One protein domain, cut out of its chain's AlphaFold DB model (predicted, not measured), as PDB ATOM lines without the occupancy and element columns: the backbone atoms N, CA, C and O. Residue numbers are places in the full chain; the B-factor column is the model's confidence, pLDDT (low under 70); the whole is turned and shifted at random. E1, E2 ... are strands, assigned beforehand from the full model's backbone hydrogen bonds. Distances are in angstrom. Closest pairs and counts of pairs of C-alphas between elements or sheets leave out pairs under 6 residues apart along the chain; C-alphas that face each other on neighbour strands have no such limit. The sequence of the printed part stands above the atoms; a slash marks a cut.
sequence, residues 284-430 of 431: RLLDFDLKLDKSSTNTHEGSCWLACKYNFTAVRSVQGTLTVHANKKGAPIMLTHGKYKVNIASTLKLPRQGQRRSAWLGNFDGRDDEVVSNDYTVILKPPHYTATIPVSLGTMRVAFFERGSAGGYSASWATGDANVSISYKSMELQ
ATOM      1  N   ARG A 284      17.608  30.797  -6.427       89.50
ATOM      2  CA  ARG A 284      18.720  30.917  -5.471       89.50
ATOM      3  C   ARG A 284      19.767  31.959  -5.856       89.50
ATOM      4  O   ARG A 284      20.581  32.310  -5.006       89.50
ATOM      5  N   LEU A 285      19.768  32.443  -7.095       91.62
ATOM      6  CA  LEU A 285      20.630  33.547  -7.517       91.62
ATOM      7  C   LEU A 285      20.051  34.915  -7.163       91.62
ATOM      8  O   LEU A 285      20.795  35.893  -7.148       91.62
ATOM      9  N   LEU A 286      18.746  34.975  -6.897       92.88
ATOM     10  CA  LEU A 286      17.984  36.208  -6.817       92.88
ATOM     11  C   LEU A 286      17.483  36.468  -5.398       92.88
ATOM     12  O   LEU A 286      17.248  35.544  -4.607       92.88
ATOM     13  N   ASP A 287      17.323  37.748  -5.106       92.25
ATOM     14  CA  ASP A 287      16.619  38.271  -3.949       92.25
ATOM     15  C   ASP A 287      15.623  39.341  -4.402       92.25
ATOM     16  O   ASP A 287      15.856  40.041  -5.398       92.25
ATOM     17  N   PHE A 288      14.505  39.436  -3.692       92.69
ATOM     18  CA  PHE A 288      13.388  40.307  -4.043       92.69
ATOM     19  C   PHE A 288      13.030  41.180  -2.848       92.69
ATOM     20  O   PHE A 288      12.636  40.666  -1.804       92.69
ATOM     21  N   ASP A 289      13.103  42.494  -3.029       93.06
ATOM     22  CA  ASP A 289      12.609  43.468  -2.062       93.06
ATOM     23  C   ASP A 289      11.377  44.167  -2.645       93.06
ATOM     24  O   ASP A 289      11.443  44.820  -3.689       93.06
ATOM     25  N   LEU A 290      10.227  43.978  -1.999       91.94
ATOM     26  CA  LEU A 290       8.965  44.586  -2.400       91.94
ATOM     27  C   LEU A 290       8.568  45.640  -1.376       91.94
ATOM     28  O   LEU A 290       8.222  45.328  -0.236       91.94
ATOM     29  N   LYS A 291       8.491  46.886  -1.835       91.94
ATOM     30  CA  LYS A 291       7.966  47.997  -1.053       91.94
ATOM     31  C   LYS A 291       6.644  48.459  -1.644       91.94
ATOM     32  O   LYS A 291       6.609  48.940  -2.771       91.94
ATOM     33  N   LEU A 292       5.565  48.315  -0.883       88.25
ATOM     34  CA  LEU A 292       4.240  48.784  -1.287       88.25
ATOM     35  C   LEU A 292       4.037  50.248  -0.902       88.25
ATOM     36  O   LEU A 292       4.430  50.683   0.185       88.25
ATOM     37  N   ASP A 293       3.381  50.991  -1.784       86.12
ATOM     38  CA  ASP A 293       2.948  52.350  -1.504       86.12
ATOM     39  C   ASP A 293       1.754  52.337  -0.547       86.12
ATOM     40  O   ASP A 293       0.934  51.409  -0.526       86.12
ATOM     41  N   LYS A 294       1.619  53.402   0.251       79.31
ATOM     42  CA  LYS A 294       0.410  53.601   1.052       79.31
ATOM     43  C   LYS A 294      -0.776  53.760   0.100       79.31
ATOM     44  O   LYS A 294      -0.843  54.734  -0.644       79.31
ATOM     45  N   SER A 295      -1.715  52.822   0.144       70.38
ATOM     46  CA  SER A 295      -2.955  52.871  -0.630       70.38
ATOM     47  C   SER A 295      -4.146  53.170   0.278       70.38
ATOM     48  O   SER A 295      -4.152  52.828   1.460       70.38
ATOM     49  N   SER A 296      -5.158  53.832  -0.280       64.56
ATOM     50  CA  SER A 296      -6.449  54.072   0.369       64.56
ATOM     51  C   SER A 296      -7.567  53.554  -0.528       64.56
ATOM     52  O   SER A 296      -7.389  53.393  -1.740       64.56
ATOM     53  N   THR A 297      -8.708  53.218   0.063       65.31
ATOM     54  CA  THR A 297      -9.892  52.833  -0.703       65.31
ATOM     55  C   THR A 297     -10.517  54.046  -1.376       65.31
ATOM     56  O   THR A 297     -10.510  55.152  -0.842       65.31
ATOM     57  N   ASN A 298     -11.110  53.834  -2.550       65.25
ATOM     58  CA  ASN A 298     -11.815  54.888  -3.288       65.25
ATOM     59  C   ASN A 298     -13.095  55.392  -2.586       65.25
ATOM     60  O   ASN A 298     -13.661  56.407  -2.978       65.25
ATOM     61  N   THR A 299     -13.570  54.661  -1.577       60.00
ATOM     62  CA  THR A 299     -14.791  54.906  -0.804       60.00
ATOM     63  C   THR A 299     -14.517  54.594   0.669       60.00
ATOM     64  O   THR A 299     -13.628  53.798   0.978       60.00
ATOM     65  N   HIS A 300     -15.251  55.233   1.587       58.12
ATOM     66  CA  HIS A 300     -15.132  54.963   3.024       58.12
ATOM     67  C   HIS A 300     -15.444  53.483   3.280       58.12
ATOM     68  O   HIS A 300     -16.582  53.050   3.085       58.12
ATOM     69  N   GLU A 301     -14.439  52.703   3.687       56.03
ATOM     70  CA  GLU A 301     -14.623  51.314   4.103       56.03
ATOM     71  C   GLU A 301     -15.708  51.249   5.177       56.03
ATOM     72  O   GLU A 301     -15.585  51.842   6.244       56.03
ATOM     73  N   GLY A 302     -16.794  50.536   4.895       55.25
ATOM     74  CA  GLY A 302     -17.647  50.016   5.957       55.25
ATOM     75  C   GLY A 302     -18.508  51.005   6.747       55.25
ATOM     76  O   GLY A 302     -19.262  50.535   7.592       55.25
ATOM     77  N   SER A 303     -18.504  52.320   6.485       51.97
ATOM     78  CA  SER A 303     -19.247  53.280   7.334       51.97
ATOM     79  C   SER A 303     -20.776  53.098   7.327       51.97
ATOM     80  O   SER A 303     -21.481  53.723   8.113       51.97
ATOM     81  N   CYS A 304     -21.301  52.230   6.460       54.31
ATOM     82  CA  CYS A 304     -22.730  51.995   6.279       54.31
ATOM     83  C   CYS A 304     -23.041  50.536   5.886       54.31
ATOM     84  O   CYS A 304     -23.953  50.245   5.104       54.31
ATOM     85  N   TRP A 305     -22.254  49.593   6.405       54.06
ATOM     86  CA  TRP A 305     -22.498  48.167   6.204       54.06
ATOM     87  C   TRP A 305     -23.889  47.764   6.716       54.06
ATOM     88  O   TRP A 305     -24.263  48.092   7.837       54.06
ATOM     89  N   LEU A 306     -24.677  47.116   5.846       48.66
ATOM     90  CA  LEU A 306     -26.103  46.757   5.996       48.66
ATOM     91  C   LEU A 306     -27.118  47.920   6.049       48.66
ATOM     92  O   LEU A 306     -28.290  47.700   5.748       48.66
ATOM     93  N   ALA A 307     -26.703  49.149   6.365       50.97
ATOM     94  CA  ALA A 307     -27.605  50.304   6.480       50.97
ATOM     95  C   ALA A 307     -27.805  51.078   5.163       50.97
ATOM     96  O   ALA A 307     -28.736  51.879   5.036       50.97
ATOM     97  N   CYS A 308     -26.955  50.842   4.163       56.88
ATOM     98  CA  CYS A 308     -27.002  51.596   2.921       56.88
ATOM     99  C   CYS A 308     -28.110  51.103   1.980       56.88
ATOM    100  O   CYS A 308     -28.237  49.920   1.663       56.88
ATOM    101  N   LYS A 309     -28.939  52.047   1.516       57.56
ATOM    102  CA  LYS A 309     -30.046  51.796   0.576       57.56
ATOM    103  C   LYS A 309     -29.592  51.606  -0.882       57.56
ATOM    104  O   LYS A 309     -30.448  51.437  -1.743       57.56
ATOM    105  N   TYR A 310     -28.287  51.609  -1.158       69.31
ATOM    106  CA  TYR A 310     -27.727  51.628  -2.512       69.31
ATOM    107  C   TYR A 310     -26.630  50.572  -2.692       69.31
ATOM    108  O   TYR A 310     -25.954  50.205  -1.729       69.31
ATOM    109  N   ASN A 311     -26.462  50.100  -3.930       81.50
ATOM    110  CA  ASN A 311     -25.369  49.211  -4.327       81.50
ATOM    111  C   ASN A 311     -24.032  49.956  -4.211       81.50
ATOM    112  O   ASN A 311     -23.957  51.137  -4.555       81.50
ATOM    113  N   PHE A 312     -22.977  49.283  -3.753       81.62
ATOM    114  CA  PHE A 312     -21.649  49.889  -3.665       81.62
ATOM    115  C   PHE A 312     -20.534  48.890  -3.964       81.62
ATOM    116  O   PHE A 312     -20.677  47.674  -3.833       81.62
ATOM    117  N   THR A 313     -19.385  49.423  -4.364       84.69
ATOM    118  CA  THR A 313     -18.146  48.666  -4.541       84.69
ATOM    119  C   THR A 313     -16.996  49.519  -4.028       84.69
ATOM    120  O   THR A 313     -16.749  50.606  -4.549       84.69
ATOM    121  N   ALA A 314     -16.308  49.025  -3.002       84.81
ATOM    122  CA  ALA A 314     -15.094  49.624  -2.482       84.81
ATOM    123  C   ALA A 314     -13.894  48.891  -3.067       84.81
ATOM    124  O   ALA A 314     -13.763  47.672  -2.915       84.81
ATOM    125  N   VAL A 315     -13.020  49.640  -3.735       86.50
ATOM    126  CA  VAL A 315     -11.803  49.094  -4.325       86.50
ATOM    127  C   VAL A 315     -10.558  49.797  -3.802       86.50
ATOM    128  O   VAL A 315     -10.590  50.984  -3.466       86.50
ATOM    129  N   ARG A 316      -9.452  49.054  -3.753       85.88
ATOM    130  CA  ARG A 316      -8.128  49.527  -3.351       85.88
ATOM    131  C   ARG A 316      -7.119  49.174  -4.437       85.88
ATOM    132  O   ARG A 316      -6.918  47.999  -4.732       85.88
ATOM    133  N   SER A 317      -6.490  50.187  -5.025       86.75
ATOM    134  CA  SER A 317      -5.365  49.987  -5.944       86.75
ATOM    135  C   SER A 317      -4.106  49.687  -5.139       86.75
ATOM    136  O   SER A 317      -3.778  50.439  -4.223       86.75
ATOM    137  N   VAL A 318      -3.395  48.619  -5.488       88.31
ATOM    138  CA  VAL A 318      -2.155  48.214  -4.824       88.31
ATOM    139  C   VAL A 318      -0.993  48.405  -5.792       88.31
ATOM    140  O   VAL A 318      -0.931  47.783  -6.852       88.31
ATOM    141  N   GLN A 319      -0.077  49.295  -5.425       90.75
ATOM    142  CA  GLN A 319       1.092  49.669  -6.219       90.75
ATOM    143  C   GLN A 319       2.326  49.743  -5.319       90.75
ATOM    144  O   GLN A 319       2.206  49.764  -4.090       90.75
ATOM    145  N   GLY A 320       3.506  49.743  -5.922       91.62
ATOM    146  CA  GLY A 320       4.760  49.888  -5.200       91.62
ATOM    147  C   GLY A 320       5.975  49.770  -6.104       91.62
ATOM    148  O   GLY A 320       5.897  49.929  -7.323       91.62
ATOM    149  N   THR A 321       7.107  49.433  -5.500       94.19
ATOM    150  CA  THR A 321       8.374  49.192  -6.186       94.19
ATOM    151  C   THR A 321       8.906  47.809  -5.842       94.19
ATOM    152  O   THR A 321       8.981  47.453  -4.666       94.19
ATOM    153  N   LEU A 322       9.306  47.055  -6.864       94.62
ATOM    154  CA  LEU A 322      10.016  45.788  -6.722       94.62
ATOM    155  C   LEU A 322      11.479  46.004  -7.101       94.62
ATOM    156  O   LEU A 322      11.779  46.371  -8.240       94.62
ATOM    157  N   THR A 323      12.380  45.746  -6.161       95.69
ATOM    158  CA  THR A 323      13.816  45.687  -6.410       95.69
ATOM    159  C   THR A 323      14.261  44.236  -6.471       95.69
ATOM    160  O   THR A 323      13.957  43.424  -5.603       95.69
ATOM    161  N   VAL A 324      14.974  43.907  -7.541       95.00
ATOM    162  CA  VAL A 324      15.501  42.573  -7.808       95.00
ATOM    163  C   VAL A 324      17.013  42.663  -7.776       95.00
ATOM    164  O   VAL A 324      17.601  43.431  -8.541       95.00
ATOM    165  N   HIS A 325      17.627  41.867  -6.912       94.19
ATOM    166  CA  HIS A 325      19.073  41.768  -6.778       94.19
ATOM    167  C   HIS A 325      19.521  40.368  -7.183       94.19
ATOM    168  O   HIS A 325      18.909  39.385  -6.772       94.19
ATOM    169  N   ALA A 326      20.599  40.255  -7.956       91.81
ATOM    170  CA  ALA A 326      21.355  39.006  -8.020       91.81
ATOM    171  C   ALA A 326      22.519  39.024  -7.019       91.81
ATOM    172  O   ALA A 326      22.747  40.017  -6.329       91.81
ATOM    173  N   ASN A 327      23.295  37.937  -6.976       88.19
ATOM    174  CA  ASN A 327      24.532  37.840  -6.191       88.19
ATOM    175  C   ASN A 327      24.322  37.978  -4.678       88.19
ATOM    176  O   ASN A 327      25.161  38.538  -3.966       88.19
ATOM    177  N   LYS A 328      23.209  37.447  -4.162       83.81
ATOM    178  CA  LYS A 328      22.987  37.406  -2.717       83.81
ATOM    179  C   LYS A 328      24.070  36.587  -2.011       83.81
ATOM    180  O   LYS A 328      24.637  35.644  -2.568       83.81
ATOM    181  N   LYS A 329      24.336  36.915  -0.747       81.56
ATOM    182  CA  LYS A 329      25.306  36.181   0.073       81.56
ATOM    183  C   LYS A 329      24.912  34.698   0.147       81.56
ATOM    184  O   LYS A 329      23.806  34.374   0.565       81.56
ATOM    185  N   GLY A 330      25.820  33.808  -0.258       82.31
ATOM    186  CA  GLY A 330      25.562  32.363  -0.329       82.31
ATOM    187  C   GLY A 330      24.919  31.881  -1.635       82.31
ATOM    188  O   GLY A 330      24.522  30.716  -1.714       82.31
ATOM    189  N   ALA A 331      24.812  32.736  -2.661       87.00
ATOM    190  CA  ALA A 331      24.447  32.301  -4.005       87.00
ATOM    191  C   ALA A 331      25.462  31.260  -4.528       87.00
ATOM    192  O   ALA A 331      26.665  31.413  -4.308       87.00
ATOM    193  N   PRO A 332      25.004  30.201  -5.223       87.75
ATOM    194  CA  PRO A 332      25.889  29.156  -5.740       87.75
ATOM    195  C   PRO A 332      26.834  29.653  -6.844       87.75
ATOM    196  O   PRO A 332      27.867  29.035  -7.083       87.75
ATOM    197  N   ILE A 333      26.472  30.741  -7.529       88.88
ATOM    198  CA  ILE A 333      27.236  31.351  -8.619       88.88
ATOM    199  C   ILE A 333      27.154  32.867  -8.459       88.88
ATOM    200  O   ILE A 333      26.086  33.401  -8.158       88.88
ATOM    201  N   MET A 334      28.278  33.542  -8.686       90.56
ATOM    202  CA  MET A 334      28.350  34.998  -8.771       90.56
ATOM    203  C   MET A 334      28.315  35.413 -10.241       90.56
ATOM    204  O   MET A 334      29.152  34.973 -11.023       90.56
ATOM    205  N   LEU A 335      27.350  36.252 -10.604       92.25
ATOM    206  CA  LEU A 335      27.224  36.849 -11.928       92.25
ATOM    207  C   LEU A 335      28.171  38.047 -12.043       92.25
ATOM    208  O   LEU A 335      28.169  38.921 -11.169       92.25
ATOM    209  N   THR A 336      28.955  38.103 -13.113       92.12
ATOM    210  CA  THR A 336      29.950  39.153 -13.371       92.12
ATOM    211  C   THR A 336      29.928  39.683 -14.804       92.12
ATOM    212  O   THR A 336      30.243  40.857 -14.999       92.12
ATOM    213  N   HIS A 337      29.542  38.870 -15.793       91.06
ATOM    214  CA  HIS A 337      29.618  39.221 -17.215       91.06
ATOM    215  C   HIS A 337      28.253  39.308 -17.908       91.06
ATOM    216  O   HIS A 337      28.002  40.247 -18.665       91.06
ATOM    217  N   GLY A 338      27.354  38.343 -17.679       90.50
ATOM    218  CA  GLY A 338      26.128  38.212 -18.467       90.50
ATOM    219  C   GLY A 338      25.096  39.305 -18.195       90.50
ATOM    220  O   GLY A 338      24.935  39.753 -17.062       90.50
ATOM    221  N   LYS A 339      24.347  39.712 -19.223       94.19
ATOM    222  CA  LYS A 339      23.130  40.524 -19.080       94.19
ATOM    223  C   LYS A 339      21.928  39.590 -19.059       94.19
ATOM    224  O   LYS A 339      21.719  38.865 -20.021       94.19
ATOM    225  N   TYR A 340      21.119  39.613 -18.007       94.19
ATOM    226  CA  TYR A 340      20.017  38.671 -17.839       94.19
ATOM    227  C   TYR A 340      18.659  39.350 -17.843       94.19
ATOM    228  O   TYR A 340      18.416  40.298 -17.097       94.19
ATOM    229  N   LYS A 341      17.749  38.803 -18.644       95.50
ATOM    230  CA  LYS A 341      16.321  39.087 -18.571       95.50
ATOM    231  C   LYS A 341      15.702  38.124 -17.561       95.50
ATOM    232  O   LYS A 341      15.778  36.912 -17.752       95.50
ATOM    233  N   VAL A 342      15.106  38.650 -16.498       95.25
ATOM    234  CA  VAL A 342      14.444  37.867 -15.446       95.25
ATOM    235  C   VAL A 342      12.948  38.138 -15.499       95.25
ATOM    236  O   VAL A 342      12.526  39.293 -15.441       95.25
ATOM    237  N   ASN A 343      12.157  37.074 -15.596       95.69
ATOM    238  CA  ASN A 343      10.702  37.136 -15.543       95.69
ATOM    239  C   ASN A 343      10.218  36.675 -14.169       95.69
ATOM    240  O   ASN A 343      10.685  35.665 -13.633       95.69
ATOM    241  N   ILE A 344       9.288  37.432 -13.604       94.94
ATOM    242  CA  ILE A 344       8.821  37.318 -12.223       94.94
ATOM    243  C   ILE A 344       7.298  37.402 -12.243       94.94
ATOM    244  O   ILE A 344       6.747  38.216 -12.980       94.94
ATOM    245  N   ALA A 345       6.628  36.593 -11.429       94.00
ATOM    246  CA  ALA A 345       5.204  36.733 -11.154       94.00
ATOM    247  C   ALA A 345       4.997  37.375  -9.786       94.00
ATOM    248  O   ALA A 345       5.661  36.999  -8.816       94.00
ATOM    249  N   SER A 346       4.017  38.261  -9.683       93.56
ATOM    250  CA  SER A 346       3.392  38.591  -8.411       93.56
ATOM    251  C   SER A 346       2.010  37.966  -8.328       93.56
ATOM    252  O   SER A 346       1.286  37.880  -9.320       93.56
ATOM    253  N   THR A 347       1.629  37.563  -7.124       92.50
ATOM    254  CA  THR A 347       0.261  37.170  -6.806       92.50
ATOM    255  C   THR A 347      -0.168  37.908  -5.554       92.50
ATOM    256  O   THR A 347       0.406  37.721  -4.478       92.50
ATOM    257  N   LEU A 348      -1.176  38.756  -5.716       91.56
ATOM    258  CA  LEU A 348      -1.853  39.486  -4.659       91.56
ATOM    259  C   LEU A 348      -3.127  38.722  -4.301       91.56
ATOM    260  O   LEU A 348      -4.001  38.530  -5.145       91.56
ATOM    261  N   LYS A 349      -3.226  38.282  -3.050       92.19
ATOM    262  CA  LYS A 349      -4.370  37.544  -2.521       92.19
ATOM    263  C   LYS A 349      -5.032  38.336  -1.402       92.19
ATOM    264  O   LYS A 349      -4.389  38.619  -0.395       92.19
ATOM    265  N   LEU A 350      -6.323  38.621  -1.541       91.44
ATOM    266  CA  LEU A 350      -7.147  39.213  -0.491       91.44
ATOM    267  C   LEU A 350      -8.138  38.160   0.025       91.44
ATOM    268  O   LEU A 350      -9.007  37.732  -0.741       91.44
ATOM    269  N   PRO A 351      -8.031  37.724   1.292       91.69
ATOM    270  CA  PRO A 351      -8.992  36.794   1.862       91.69
ATOM    271  C   PRO A 351     -10.345  37.480   2.052       91.69
ATOM    272  O   PRO A 351     -10.432  38.526   2.705       91.69
ATOM    273  N   ARG A 352     -11.419  36.894   1.513       91.00
ATOM    274  CA  ARG A 352     -12.763  37.489   1.596       91.00
ATOM    275  C   ARG A 352     -13.823  36.477   1.997       91.00
ATOM    276  O   ARG A 352     -13.752  35.305   1.631       91.00
ATOM    277  N   GLN A 353     -14.837  36.967   2.699       90.75
ATOM    278  CA  GLN A 353     -16.103  36.262   2.869       90.75
ATOM    279  C   GLN A 353     -17.072  36.762   1.800       90.75
ATOM    280  O   GLN A 353     -17.167  37.965   1.556       90.75
ATOM    281  N   GLY A 354     -17.783  35.840   1.166       91.00
ATOM    282  CA  GLY A 354     -18.875  36.112   0.250       91.00
ATOM    283  C   GLY A 354     -20.185  35.592   0.824       91.00
ATOM    284  O   GLY A 354     -20.249  34.507   1.401       91.00
ATOM    285  N   GLN A 355     -21.246  36.360   0.626       89.31
ATOM    286  CA  GLN A 355     -22.597  35.981   0.987       89.31
ATOM    287  C   GLN A 355     -23.545  36.272  -0.172       89.31
ATOM    288  O   GLN A 355     -23.557  37.369  -0.726       89.31
ATOM    289  N   ARG A 356     -24.388  35.302  -0.514       89.19
ATOM    290  CA  ARG A 356     -25.509  35.475  -1.437       89.19
ATOM    291  C   ARG A 356     -26.783  35.044  -0.742       89.19
ATOM    292  O   ARG A 356     -26.853  33.945  -0.198       89.19
ATOM    293  N   ARG A 357     -27.808  35.885  -0.798       86.12
ATOM    294  CA  ARG A 357     -29.171  35.538  -0.395       86.12
ATOM    295  C   ARG A 357     -30.072  35.673  -1.605       86.12
ATOM    296  O   ARG A 357     -30.169  36.755  -2.174       86.12
ATOM    297  N   SER A 358     -30.714  34.588  -2.019       81.06
ATOM    298  CA  SER A 358     -31.652  34.605  -3.140       81.06
ATOM    299  C   SER A 358     -32.696  33.515  -2.965       81.06
ATOM    300  O   SER A 358     -32.350  32.355  -2.757       81.06
ATOM    301  N   ALA A 359     -33.970  33.885  -3.103       74.88
ATOM    302  CA  ALA A 359     -35.070  32.924  -3.141       74.88
ATOM    303  C   ALA A 359     -35.056  32.060  -4.420       74.88
ATOM    304  O   ALA A 359     -35.673  31.004  -4.443       74.88
ATOM    305  N   TRP A 360     -34.334  32.494  -5.463       72.69
ATOM    306  CA  TRP A 360     -34.316  31.860  -6.788       72.69
ATOM    307  C   TRP A 360     -33.010  31.112  -7.078       72.69
ATOM    308  O   TRP A 360     -33.028  30.009  -7.606       72.69
ATOM    309  N   LEU A 361     -31.865  31.709  -6.729       73.88
ATOM    310  CA  LEU A 361     -30.523  31.190  -7.048       73.88
ATOM    311  C   LEU A 361     -29.856  30.470  -5.862       73.88
ATOM    312  O   LEU A 361     -28.676  30.115  -5.927       73.88
ATOM    313  N   GLY A 362     -30.586  30.306  -4.757       77.75
ATOM    314  CA  GLY A 362     -30.080  29.726  -3.519       77.75
ATOM    315  C   GLY A 362     -29.134  30.646  -2.738       77.75
ATOM    316  O   GLY A 362     -28.664  31.687  -3.217       77.75
ATOM    317  N   ASN A 363     -28.856  30.232  -1.501       86.38
ATOM    318  CA  ASN A 363     -27.998  30.960  -0.573       86.38
ATOM    319  C   ASN A 363     -26.548  30.468  -0.659       86.38
ATOM    320  O   ASN A 363     -26.302  29.272  -0.790       86.38
ATOM    321  N   PHE A 364     -25.600  31.391  -0.539       87.00
ATOM    322  CA  PHE A 364     -24.173  31.109  -0.406       87.00
ATOM    323  C   PHE A 364     -23.648  31.851   0.818       87.00
ATOM    324  O   PHE A 364     -23.992  33.013   1.025       87.00
ATOM    325  N   ASP A 365     -22.830  31.183   1.619       88.31
ATOM    326  CA  ASP A 365     -22.062  31.805   2.690       88.31
ATOM    327  C   ASP A 365     -20.738  31.051   2.795       88.31
ATOM    328  O   ASP A 365     -20.709  29.873   3.157       88.31
ATOM    329  N   GLY A 366     -19.653  31.681   2.359       88.88
ATOM    330  CA  GLY A 366     -18.375  31.000   2.226       88.88
ATOM    331  C   GLY A 366     -17.243  31.925   1.813       88.88
ATOM    332  O   GLY A 366     -17.416  33.132   1.671       88.88
ATOM    333  N   ARG A 367     -16.057  31.345   1.615       89.00
ATOM    334  CA  ARG A 367     -14.888  32.094   1.146       89.00
ATOM    335  C   ARG A 367     -15.043  32.503  -0.316       89.00
ATOM    336  O   ARG A 367     -15.463  31.698  -1.141       89.00
ATOM    337  N   ASP A 368     -14.635  33.731  -0.610       86.06
ATOM    338  CA  ASP A 368     -14.643  34.352  -1.941       86.06
ATOM    339  C   ASP A 368     -13.325  35.118  -2.173       86.06
ATOM    340  O   ASP A 368     -13.319  36.288  -2.552       86.06
ATOM    341  N   ASP A 369     -12.186  34.498  -1.848       90.62
ATOM    342  CA  ASP A 369     -10.862  35.127  -1.949       90.62
ATOM    343  C   ASP A 369     -10.640  35.744  -3.340       90.62
ATOM    344  O   ASP A 369     -10.871  35.106  -4.366       90.62
ATOM    345  N   GLU A 370     -10.156  36.983  -3.380       87.88
ATOM    346  CA  GLU A 370      -9.777  37.632  -4.634       87.88
ATOM    347  C   GLU A 370      -8.282  37.449  -4.871       87.88
ATOM    348  O   GLU A 370      -7.465  37.666  -3.971       87.88
ATOM    349  N   VAL A 371      -7.927  37.028  -6.084       90.50
ATOM    350  CA  VAL A 371      -6.546  36.768  -6.484       90.50
ATOM    351  C   VAL A 371      -6.266  37.507  -7.781       90.50
ATOM    352  O   VAL A 371      -6.956  37.303  -8.778       90.50
ATOM    353  N   VAL A 372      -5.232  38.339  -7.767       90.19
ATOM    354  CA  VAL A 372      -4.736  39.049  -8.946       90.19
ATOM    355  C   VAL A 372      -3.282  38.663  -9.157       90.19
ATOM    356  O   VAL A 372      -2.473  38.742  -8.232       90.19
ATOM    357  N   SER A 373      -2.949  38.249 -10.377       91.06
ATOM    358  CA  SER A 373      -1.588  37.877 -10.754       91.06
ATOM    359  C   SER A 373      -1.084  38.767 -11.876       91.06
ATOM    360  O   SER A 373      -1.809  39.020 -12.835       91.06
ATOM    361  N   ASN A 374       0.162  39.219 -11.763       92.75
ATOM    362  CA  ASN A 374       0.821  40.040 -12.772       92.75
ATOM    363  C   ASN A 374       2.219  39.506 -13.058       92.75
ATOM    364  O   ASN A 374       2.868  38.942 -12.177       92.75
ATOM    365  N   ASP A 375       2.690  39.745 -14.276       94.31
ATOM    366  CA  ASP A 375       4.031  39.376 -14.701       94.31
ATOM    367  C   ASP A 375       4.883  40.617 -14.927       94.31
ATOM    368  O   ASP A 375       4.447  41.596 -15.535       94.31
ATOM    369  N   TYR A 376       6.128  40.543 -14.468       93.94
ATOM    370  CA  TYR A 376       7.121  41.585 -14.650       93.94
ATOM    371  C   TYR A 376       8.385  41.020 -15.270       93.94
ATOM    372  O   TYR A 376       8.820  39.906 -14.973       93.94
ATOM    373  N   THR A 377       9.014  41.848 -16.091       95.12
ATOM    374  CA  THR A 377      10.330  41.582 -16.652       95.12
ATOM    375  C   THR A 377      11.304  42.631 -16.145       95.12
ATOM    376  O   THR A 377      11.065  43.829 -16.289       95.12
ATOM    377  N   VAL A 378      12.440  42.180 -15.619       95.19
ATOM    378  CA  VAL A 378      13.565  43.043 -15.252       95.19
ATOM    379  C   VAL A 378      14.823  42.637 -16.002       95.19
ATOM    380  O   VAL A 378      14.993  41.482 -16.394       95.19
ATOM    381  N   ILE A 379      15.719  43.598 -16.200       95.56
ATOM    382  CA  ILE A 379      17.024  43.368 -16.816       95.56
ATOM    383  C   ILE A 379      18.093  43.591 -15.752       95.56
ATOM    384  O   ILE A 379      18.286  44.715 -15.292       95.56
ATOM    385  N   LEU A 380      18.811  42.528 -15.402       94.88
ATOM    386  CA  LEU A 380      19.970  42.572 -14.517       94.88
ATOM    387  C   LEU A 380      21.235  42.587 -15.371       94.88
ATOM    388  O   LEU A 380      21.390  41.771 -16.277       94.88
ATOM    389  N   LYS A 381      22.137  43.531 -15.114       93.81
ATOM    390  CA  LYS A 381      23.362  43.703 -15.903       93.81
ATOM    391  C   LYS A 381      24.561  44.043 -15.015       93.81
ATOM    392  O   LYS A 381      24.353  44.609 -13.933       93.81
ATOM    393  N   PRO A 382      25.793  43.769 -15.477       90.94
ATOM    394  CA  PRO A 382      26.993  44.227 -14.797       90.94
ATOM    395  C   PRO A 382      27.012  45.754 -14.612       90.94
ATOM    396  O   PRO A 382      26.407  46.484 -15.405       90.94
ATOM    397  N   PRO A 383      27.735  46.259 -13.598       88.00
ATOM    398  CA  PRO A 383      28.425  45.491 -12.554       88.00
ATOM    399  C   PRO A 383      27.533  45.184 -11.335       88.00
ATOM    400  O   PRO A 383      27.915  44.400 -10.474       88.00
ATOM    401  N   HIS A 384      26.355  45.808 -11.236       87.88
ATOM    402  CA  HIS A 384      25.576  45.839  -9.991       87.88
ATOM    403  C   HIS A 384      24.469  44.786  -9.899       87.88
ATOM    404  O   HIS A 384      23.987  44.529  -8.798       87.88
ATOM    405  N   TYR A 385      24.026  44.218 -11.028       93.56
ATOM    406  CA  TYR A 385      22.982  43.185 -11.081       93.56
ATOM    407  C   TYR A 385      21.749  43.477 -10.217       93.56
ATOM    408  O   TYR A 385      21.165  42.589  -9.600       93.56
ATOM    409  N   THR A 386      21.362  44.747 -10.179       95.00
ATOM    410  CA  THR A 386      20.230  45.247  -9.411       95.00
ATOM    411  C   THR A 386      19.334  46.042 -10.344       95.00
ATOM    412  O   THR A 386      19.825  46.875 -11.107       95.00
ATOM    413  N   ALA A 387      18.028  45.797 -10.282       95.56
ATOM    414  CA  ALA A 387      17.033  46.578 -11.002       95.56
ATOM    415  C   ALA A 387      15.837  46.862 -10.098       95.56
ATOM    416  O   ALA A 387      15.322  45.956  -9.450       95.56
ATOM    417  N   THR A 388      15.379  48.110 -10.100       95.38
ATOM    418  CA  THR A 388      14.143  48.523  -9.429       95.38
ATOM    419  C   THR A 388      13.122  48.898 -10.486       95.38
ATOM    420  O   THR A 388      13.422  49.705 -11.368       95.38
ATOM    421  N   ILE A 389      11.925  48.327 -10.394       94.56
ATOM    422  CA  ILE A 389      10.806  48.643 -11.281       94.56
ATOM    423  C   ILE A 389       9.571  49.050 -10.473       94.56
ATOM    424  O   ILE A 389       9.347  48.516  -9.382       94.56
ATOM    425  N   PRO A 390       8.745  49.976 -10.989       92.81
ATOM    426  CA  PRO A 390       7.412  50.179 -10.449       92.81
ATOM    427  C   PRO A 390       6.555  48.944 -10.740       92.81
ATOM    428  O   PRO A 390       6.608  48.379 -11.836       92.81
ATOM    429  N   VAL A 391       5.748  48.535  -9.767       91.50
ATOM    430  CA  VAL A 391       4.808  47.422  -9.895       91.50
ATOM    431  C   VAL A 391       3.396  47.898  -9.586       91.50
ATOM    432  O   VAL A 391       3.136  48.528  -8.563       91.50
ATOM    433  N   SER A 392       2.468  47.576 -10.483       89.50
ATOM    434  CA  SER A 392       1.034  47.674 -10.224       89.50
ATOM    435  C   SER A 392       0.517  46.265 -10.008       89.50
ATOM    436  O   SER A 392       0.536  45.456 -10.934       89.50
ATOM    437  N   LEU A 393       0.115  45.957  -8.775       85.88
ATOM    438  CA  LEU A 393      -0.423  44.651  -8.396       85.88
ATOM    439  C   LEU A 393      -1.926  44.541  -8.700       85.88
ATOM    440  O   LEU A 393      -2.520  43.485  -8.495       85.88
ATOM    441  N   GLY A 394      -2.522  45.612  -9.229       85.25
ATOM    442  CA  GLY A 394      -3.918  45.685  -9.631       85.25
ATOM    443  C   GLY A 394      -4.810  46.354  -8.591       85.25
ATOM    444  O   GLY A 394      -4.352  46.991  -7.639       85.25
ATOM    445  N   THR A 395      -6.112  46.220  -8.809       87.19
ATOM    446  CA  THR A 395      -7.156  46.825  -7.985       87.19
ATOM    447  C   THR A 395      -7.961  45.718  -7.324       87.19
ATOM    448  O   THR A 395      -8.598  44.941  -8.026       87.19
ATOM    449  N   MET A 396      -7.946  45.664  -5.991       87.69
ATOM    450  CA  MET A 396      -8.693  44.673  -5.209       87.69
ATOM    451  C   MET A 396     -10.045  45.231  -4.788       87.69
ATOM    452  O   MET A 396     -10.141  46.370  -4.321       87.69
ATOM    453  N   ARG A 397     -11.090  44.418  -4.884       87.44
ATOM    454  CA  ARG A 397     -12.428  44.689  -4.368       87.44
ATOM    455  C   ARG A 397     -12.503  44.323  -2.887       87.44
ATOM    456  O   ARG A 397     -12.872  43.215  -2.498       87.44
ATOM    457  N   VAL A 398     -12.208  45.316  -2.053       87.88
ATOM    458  CA  VAL A 398     -12.219  45.193  -0.589       87.88
ATOM    459  C   VAL A 398     -13.620  44.929  -0.053       87.88
ATOM    460  O   VAL A 398     -13.782  44.129   0.865       87.88
ATOM    461  N   ALA A 399     -14.637  45.571  -0.629       86.00
ATOM    462  CA  ALA A 399     -16.022  45.312  -0.268       86.00
ATOM    463  C   ALA A 399     -16.961  45.501  -1.459       86.00
ATOM    464  O   ALA A 399     -16.726  46.322  -2.346       86.00
ATOM    465  N   PHE A 400     -18.056  44.755  -1.458       86.75
ATOM    466  CA  PHE A 400     -19.079  44.811  -2.487       86.75
ATOM    467  C   PHE A 400     -20.437  44.479  -1.900       86.75
ATOM    468  O   PHE A 400     -20.557  43.585  -1.062       86.75
ATOM    469  N   PHE A 401     -21.451  45.191  -2.370       86.19
ATOM    470  CA  PHE A 401     -22.835  44.901  -2.055       86.19
ATOM    471  C   PHE A 401     -23.731  45.289  -3.225       86.19
ATOM    472  O   PHE A 401     -23.701  46.428  -3.698       86.19
ATOM    473  N   GLU A 402     -24.576  44.355  -3.638       86.50
ATOM    474  CA  GLU A 402     -25.565  44.558  -4.684       86.50
ATOM    475  C   GLU A 402     -26.884  43.885  -4.309       86.50
ATOM    476  O   GLU A 402     -26.921  42.701  -3.965       86.50
ATOM    477  N   ARG A 403     -27.985  44.636  -4.399       83.56
ATOM    478  CA  ARG A 403     -29.338  44.088  -4.278       83.56
ATOM    479  C   ARG A 403     -29.779  43.501  -5.613       83.56
ATOM    480  O   ARG A 403     -29.725  44.169  -6.641       83.56
ATOM    481  N   GLY A 404     -30.267  42.268  -5.578       75.31
ATOM    482  CA  GLY A 404     -30.882  41.616  -6.724       75.31
ATOM    483  C   GLY A 404     -32.291  42.150  -6.977       75.31
ATOM    484  O   GLY A 404     -33.054  42.392  -6.041       75.31
ATOM    485  N   SER A 405     -32.659  42.263  -8.251       72.38
ATOM    486  CA  SER A 405     -33.980  42.720  -8.705       72.38
ATOM    487  C   SER A 405     -35.151  41.868  -8.189       72.38
ATOM    488  O   SER A 405     -36.263  42.368  -8.077       72.38
ATOM    489  N   ALA A 406     -34.901  40.605  -7.825       70.44
ATOM    490  CA  ALA A 406     -35.901  39.645  -7.349       70.44
ATOM    491  C   ALA A 406     -35.923  39.448  -5.812       70.44
ATOM    492  O   ALA A 406     -36.339  38.394  -5.332       70.44
ATOM    493  N   GLY A 407     -35.456  40.428  -5.023       69.75
ATOM    494  CA  GLY A 407     -35.572  40.398  -3.553       69.75
ATOM    495  C   GLY A 407     -34.443  39.671  -2.809       69.75
ATOM    496  O   GLY A 407     -34.655  39.154  -1.716       69.75
ATOM    497  N   GLY A 408     -33.240  39.633  -3.390       82.88
ATOM    498  CA  GLY A 408     -32.031  39.050  -2.794       82.88
ATOM    499  C   GLY A 408     -30.856  40.031  -2.738       82.88
ATOM    500  O   GLY A 408     -31.002  41.197  -3.104       82.88
ATOM    501  N   TYR A 409     -29.676  39.572  -2.318       84.94
ATOM    502  CA  TYR A 409     -28.432  40.344  -2.423       84.94
ATOM    503  C   TYR A 409     -27.198  39.456  -2.595       84.94
ATOM    504  O   TYR A 409     -27.199  38.281  -2.219       84.94
ATOM    505  N   SER A 410     -26.139  40.062  -3.120       87.81
ATOM    506  CA  SER A 410     -24.778  39.531  -3.135       87.81
ATOM    507  C   SER A 410     -23.870  40.511  -2.400       87.81
ATOM    508  O   SER A 410     -23.908  41.712  -2.662       87.81
ATOM    509  N   ALA A 411     -23.062  40.008  -1.476       87.38
ATOM    510  CA  ALA A 411     -22.119  40.789  -0.694       87.38
ATOM    511  C   ALA A 411     -20.775  40.067  -0.615       87.38
ATOM    512  O   ALA A 411     -20.738  38.844  -0.521       87.38
ATOM    513  N   SER A 412     -19.676  40.812  -0.609       88.94
ATOM    514  CA  SER A 412     -18.362  40.267  -0.260       88.94
ATOM    515  C   SER A 412     -17.493  41.301   0.435       88.94
ATOM    516  O   SER A 412     -17.668  42.505   0.231       88.94
ATOM    517  N   TRP A 413     -16.596  40.836   1.303       87.69
ATOM    518  CA  TRP A 413     -15.738  41.704   2.102       87.69
ATOM    519  C   TRP A 413     -14.430  41.064   2.511       87.69
ATOM    520  O   TRP A 413     -14.372  39.868   2.792       87.69
ATOM    521  N   ALA A 414     -13.393  41.892   2.583       88.12
ATOM    522  CA  ALA A 414     -12.113  41.527   3.156       88.12
ATOM    523  C   ALA A 414     -12.280  41.067   4.609       88.12
ATOM    524  O   ALA A 414     -12.932  41.718   5.423       88.12
ATOM    525  N   THR A 415     -11.670  39.930   4.920       88.00
ATOM    526  CA  THR A 415     -11.648  39.333   6.268       88.00
ATOM    527  C   THR A 415     -10.278  39.457   6.933       88.00
ATOM    528  O   THR A 415     -10.119  39.096   8.095       88.00
ATOM    529  N   GLY A 416      -9.292  39.977   6.205       83.50
ATOM    530  CA  GLY A 416      -7.931  40.195   6.670       83.50
ATOM    531  C   GLY A 416      -7.118  40.974   5.642       83.50
ATOM    532  O   GLY A 416      -7.646  41.409   4.613       83.50
ATOM    533  N   ASP A 417      -5.829  41.125   5.928       82.75
ATOM    534  CA  ASP A 417      -4.910  41.872   5.077       82.75
ATOM    535  C   ASP A 417      -4.596  41.133   3.773       82.75
ATOM    536  O   ASP A 417      -4.607  39.900   3.688       82.75
ATOM    537  N   ALA A 418      -4.302  41.914   2.733       84.25
ATOM    538  CA  ALA A 418      -3.863  41.369   1.464       84.25
ATOM    539  C   ALA A 418      -2.425  40.848   1.577       84.25
ATOM    540  O   ALA A 418      -1.538  41.541   2.073       84.25
ATOM    541  N   ASN A 419      -2.187  39.652   1.053       88.31
ATOM    542  CA  ASN A 419      -0.868  39.040   1.001       88.31
ATOM    543  C   ASN A 419      -0.319  39.125  -0.419       88.31
ATOM    544  O   ASN A 419      -0.995  38.730  -1.370       88.31
ATOM    545  N   VAL A 420       0.915  39.603  -0.558       89.62
ATOM    546  CA  VAL A 420       1.639  39.582  -1.831       89.62
ATOM    547  C   VAL A 420       2.701  38.505  -1.773       89.62
ATOM    548  O   VAL A 420       3.499  38.452  -0.842       89.62
ATOM    549  N   SER A 421       2.728  37.669  -2.798       91.06
ATOM    550  CA  SER A 421       3.815  36.733  -3.045       91.06
ATOM    551  C   SER A 421       4.504  37.099  -4.351       91.06
ATOM    552  O   SER A 421       3.847  37.457  -5.328       91.06
ATOM    553  N   ILE A 422       5.832  37.037  -4.348       91.81
ATOM    554  CA  ILE A 422       6.671  37.220  -5.529       91.81
ATOM    555  C   ILE A 422       7.318  35.876  -5.836       91.81
ATOM    556  O   ILE A 422       7.829  35.206  -4.939       91.81
ATOM    557  N   SER A 423       7.282  35.473  -7.100       91.50
ATOM    558  CA  SER A 423       7.825  34.198  -7.552       91.50
ATOM    559  C   SER A 423       8.671  34.377  -8.803       91.50
ATOM    560  O   SER A 423       8.338  35.124  -9.721       91.50
ATOM    561  N   TYR A 424       9.792  33.671  -8.836       93.19
ATOM    562  CA  TYR A 424      10.637  33.572 -10.014       93.19
ATOM    563  C   TYR A 424       9.954  32.718 -11.094       93.19
ATOM    564  O   TYR A 424       9.465  31.632 -10.788       93.19
ATOM    565  N   LYS A 425       9.959  33.177 -12.355       93.88
ATOM    566  CA  LYS A 425       9.498  32.384 -13.510       93.88
ATOM    567  C   LYS A 425      10.650  31.888 -14.373       93.88
ATOM    568  O   LYS A 425      10.777  30.689 -14.603       93.88
ATOM    569  N   SER A 426      11.471  32.799 -14.896       92.69
ATOM    570  CA  SER A 426      12.582  32.430 -15.779       92.69
ATOM    571  C   SER A 426      13.709  33.464 -15.784       92.69
ATOM    572  O   SER A 426      13.552  34.592 -15.322       92.69
ATOM    573  N   MET A 427      14.878  33.046 -16.273       91.62
ATOM    574  CA  MET A 427      16.083  33.859 -16.420       91.62
ATOM    575  C   MET A 427      16.812  33.424 -17.684       91.62
ATOM    576  O   MET A 427      17.135  32.243 -17.836       91.62
ATOM    577  N   GLU A 428      17.077  34.387 -18.555       91.31
ATOM    578  CA  GLU A 428      17.656  34.178 -19.882       91.31
ATOM    579  C   GLU A 428      18.805  35.161 -20.104       91.31
ATOM    580  O   GLU A 428      18.701  36.330 -19.726       91.31
ATOM    581  N   LEU A 429      19.898  34.695 -20.715       90.56
ATOM    582  CA  LEU A 429      20.979  35.572 -21.155       90.56
ATOM    583  C   LEU A 429      20.492  36.388 -22.359       90.56
ATOM    584  O   LEU A 429      20.034  35.836 -23.359       90.56
ATOM    585  N   GLN A 430      20.589  37.707 -22.260       89.69
ATOM    586  CA  GLN A 430      20.310  38.620 -23.354       89.69
ATOM    587  C   GLN A 430      21.566  38.759 -24.217       89.69
ATOM    588  O   GLN A 430      22.633  39.077 -23.689       89.69
TER     589      GLN A 430
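What this domain is: This is residues 284 to 430 of the 431 residues of an uncharacterized protein of Deltaproteobacteria bacterium HGW-Deltaproteobacteria-3 (UniProt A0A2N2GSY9). This is a long, slender sandwich of strands, only partly face to face: E2 and E7 run side by side along most of its length, and the sheet E6, E3, E9 faces the part of the larger sheet near E1. Towards the other end, E8, E4 and E5 carry the larger sheet on as a curled wall. The printed part has 147 residues with nine named strands, E1 to E9 in order, and no named helix; the class is all strand. The larger sheet has the order E1, E2, E7, E8, E4, E5 and the smaller E6, E3, E9, both antiparallel throughout. The whole is a loose rod, with a radius of gyration of the C-alphas of 20.8 A and spans of 67 by 28 by 24 A.

Where its parts are: Begin in the larger sheet with E7, the longest strand, residues 386 to 404: find C-alpha 386 at (20.230, 45.247, -9.411) and follow it 51.3 A to C-alpha 404 at (-30.882, 41.616, -6.724). E2, residues 312 to 326, covers 44.6 A. Then find E1 at residues 286 to 292, E8 at 408 to 414, E4 at 352 to 357 and E5 at 364 to 367. In the smaller sheet, E3, residues 340 to 350, spans 32.2 A, E6, residues 370 to 380, 31.7 A, and E9, residues 419 to 429, 31.3 A, ending at C-alpha 429, (20.979, 35.572, -21.155).

How they stand to each other: Look first at E2 and E7, antiparallel at 163 degrees, with N 314 and O 399 2.8 A apart, within hydrogen-bond range. E1 and E2 form a hairpin, with N 289 and O 323 at 2.9 A. E7 and E8 form another, with N 402 and O 410 at 2.9 A. E4 is the antiparallel neighbour of E8, with N 355 and O 411 at 2.8 A, and forms a hairpin with E5, with N 356 and O 364 at 2.8 A. In the smaller sheet, E3 has E6 as one neighbour, with N 344 and O 376 at 2.9 A, and E9 as the other, with N 345 and O 423 at 2.8 A. The parts of the two sheets that face each other are 9.9 A centre to centre; the closest C-alphas of E6 and E7, Leu 380 and Thr 386, are 5.8 A apart. E3 runs on into E4 at 46 degrees, and E5 into E6 at 28 degrees. E1 and E8 are apart.

The domain as a whole: The C-alphas farthest apart, those of His 337 and Gly 407, are 66.6 A from each other. The printed part has no cut. The links E1 to E2, 19 residues, and E2 to E3, 13 residues, are long. The mean pLDDT of the printed part is 85.5; look for values under 70 at residues 296 to 310 and at residue 407.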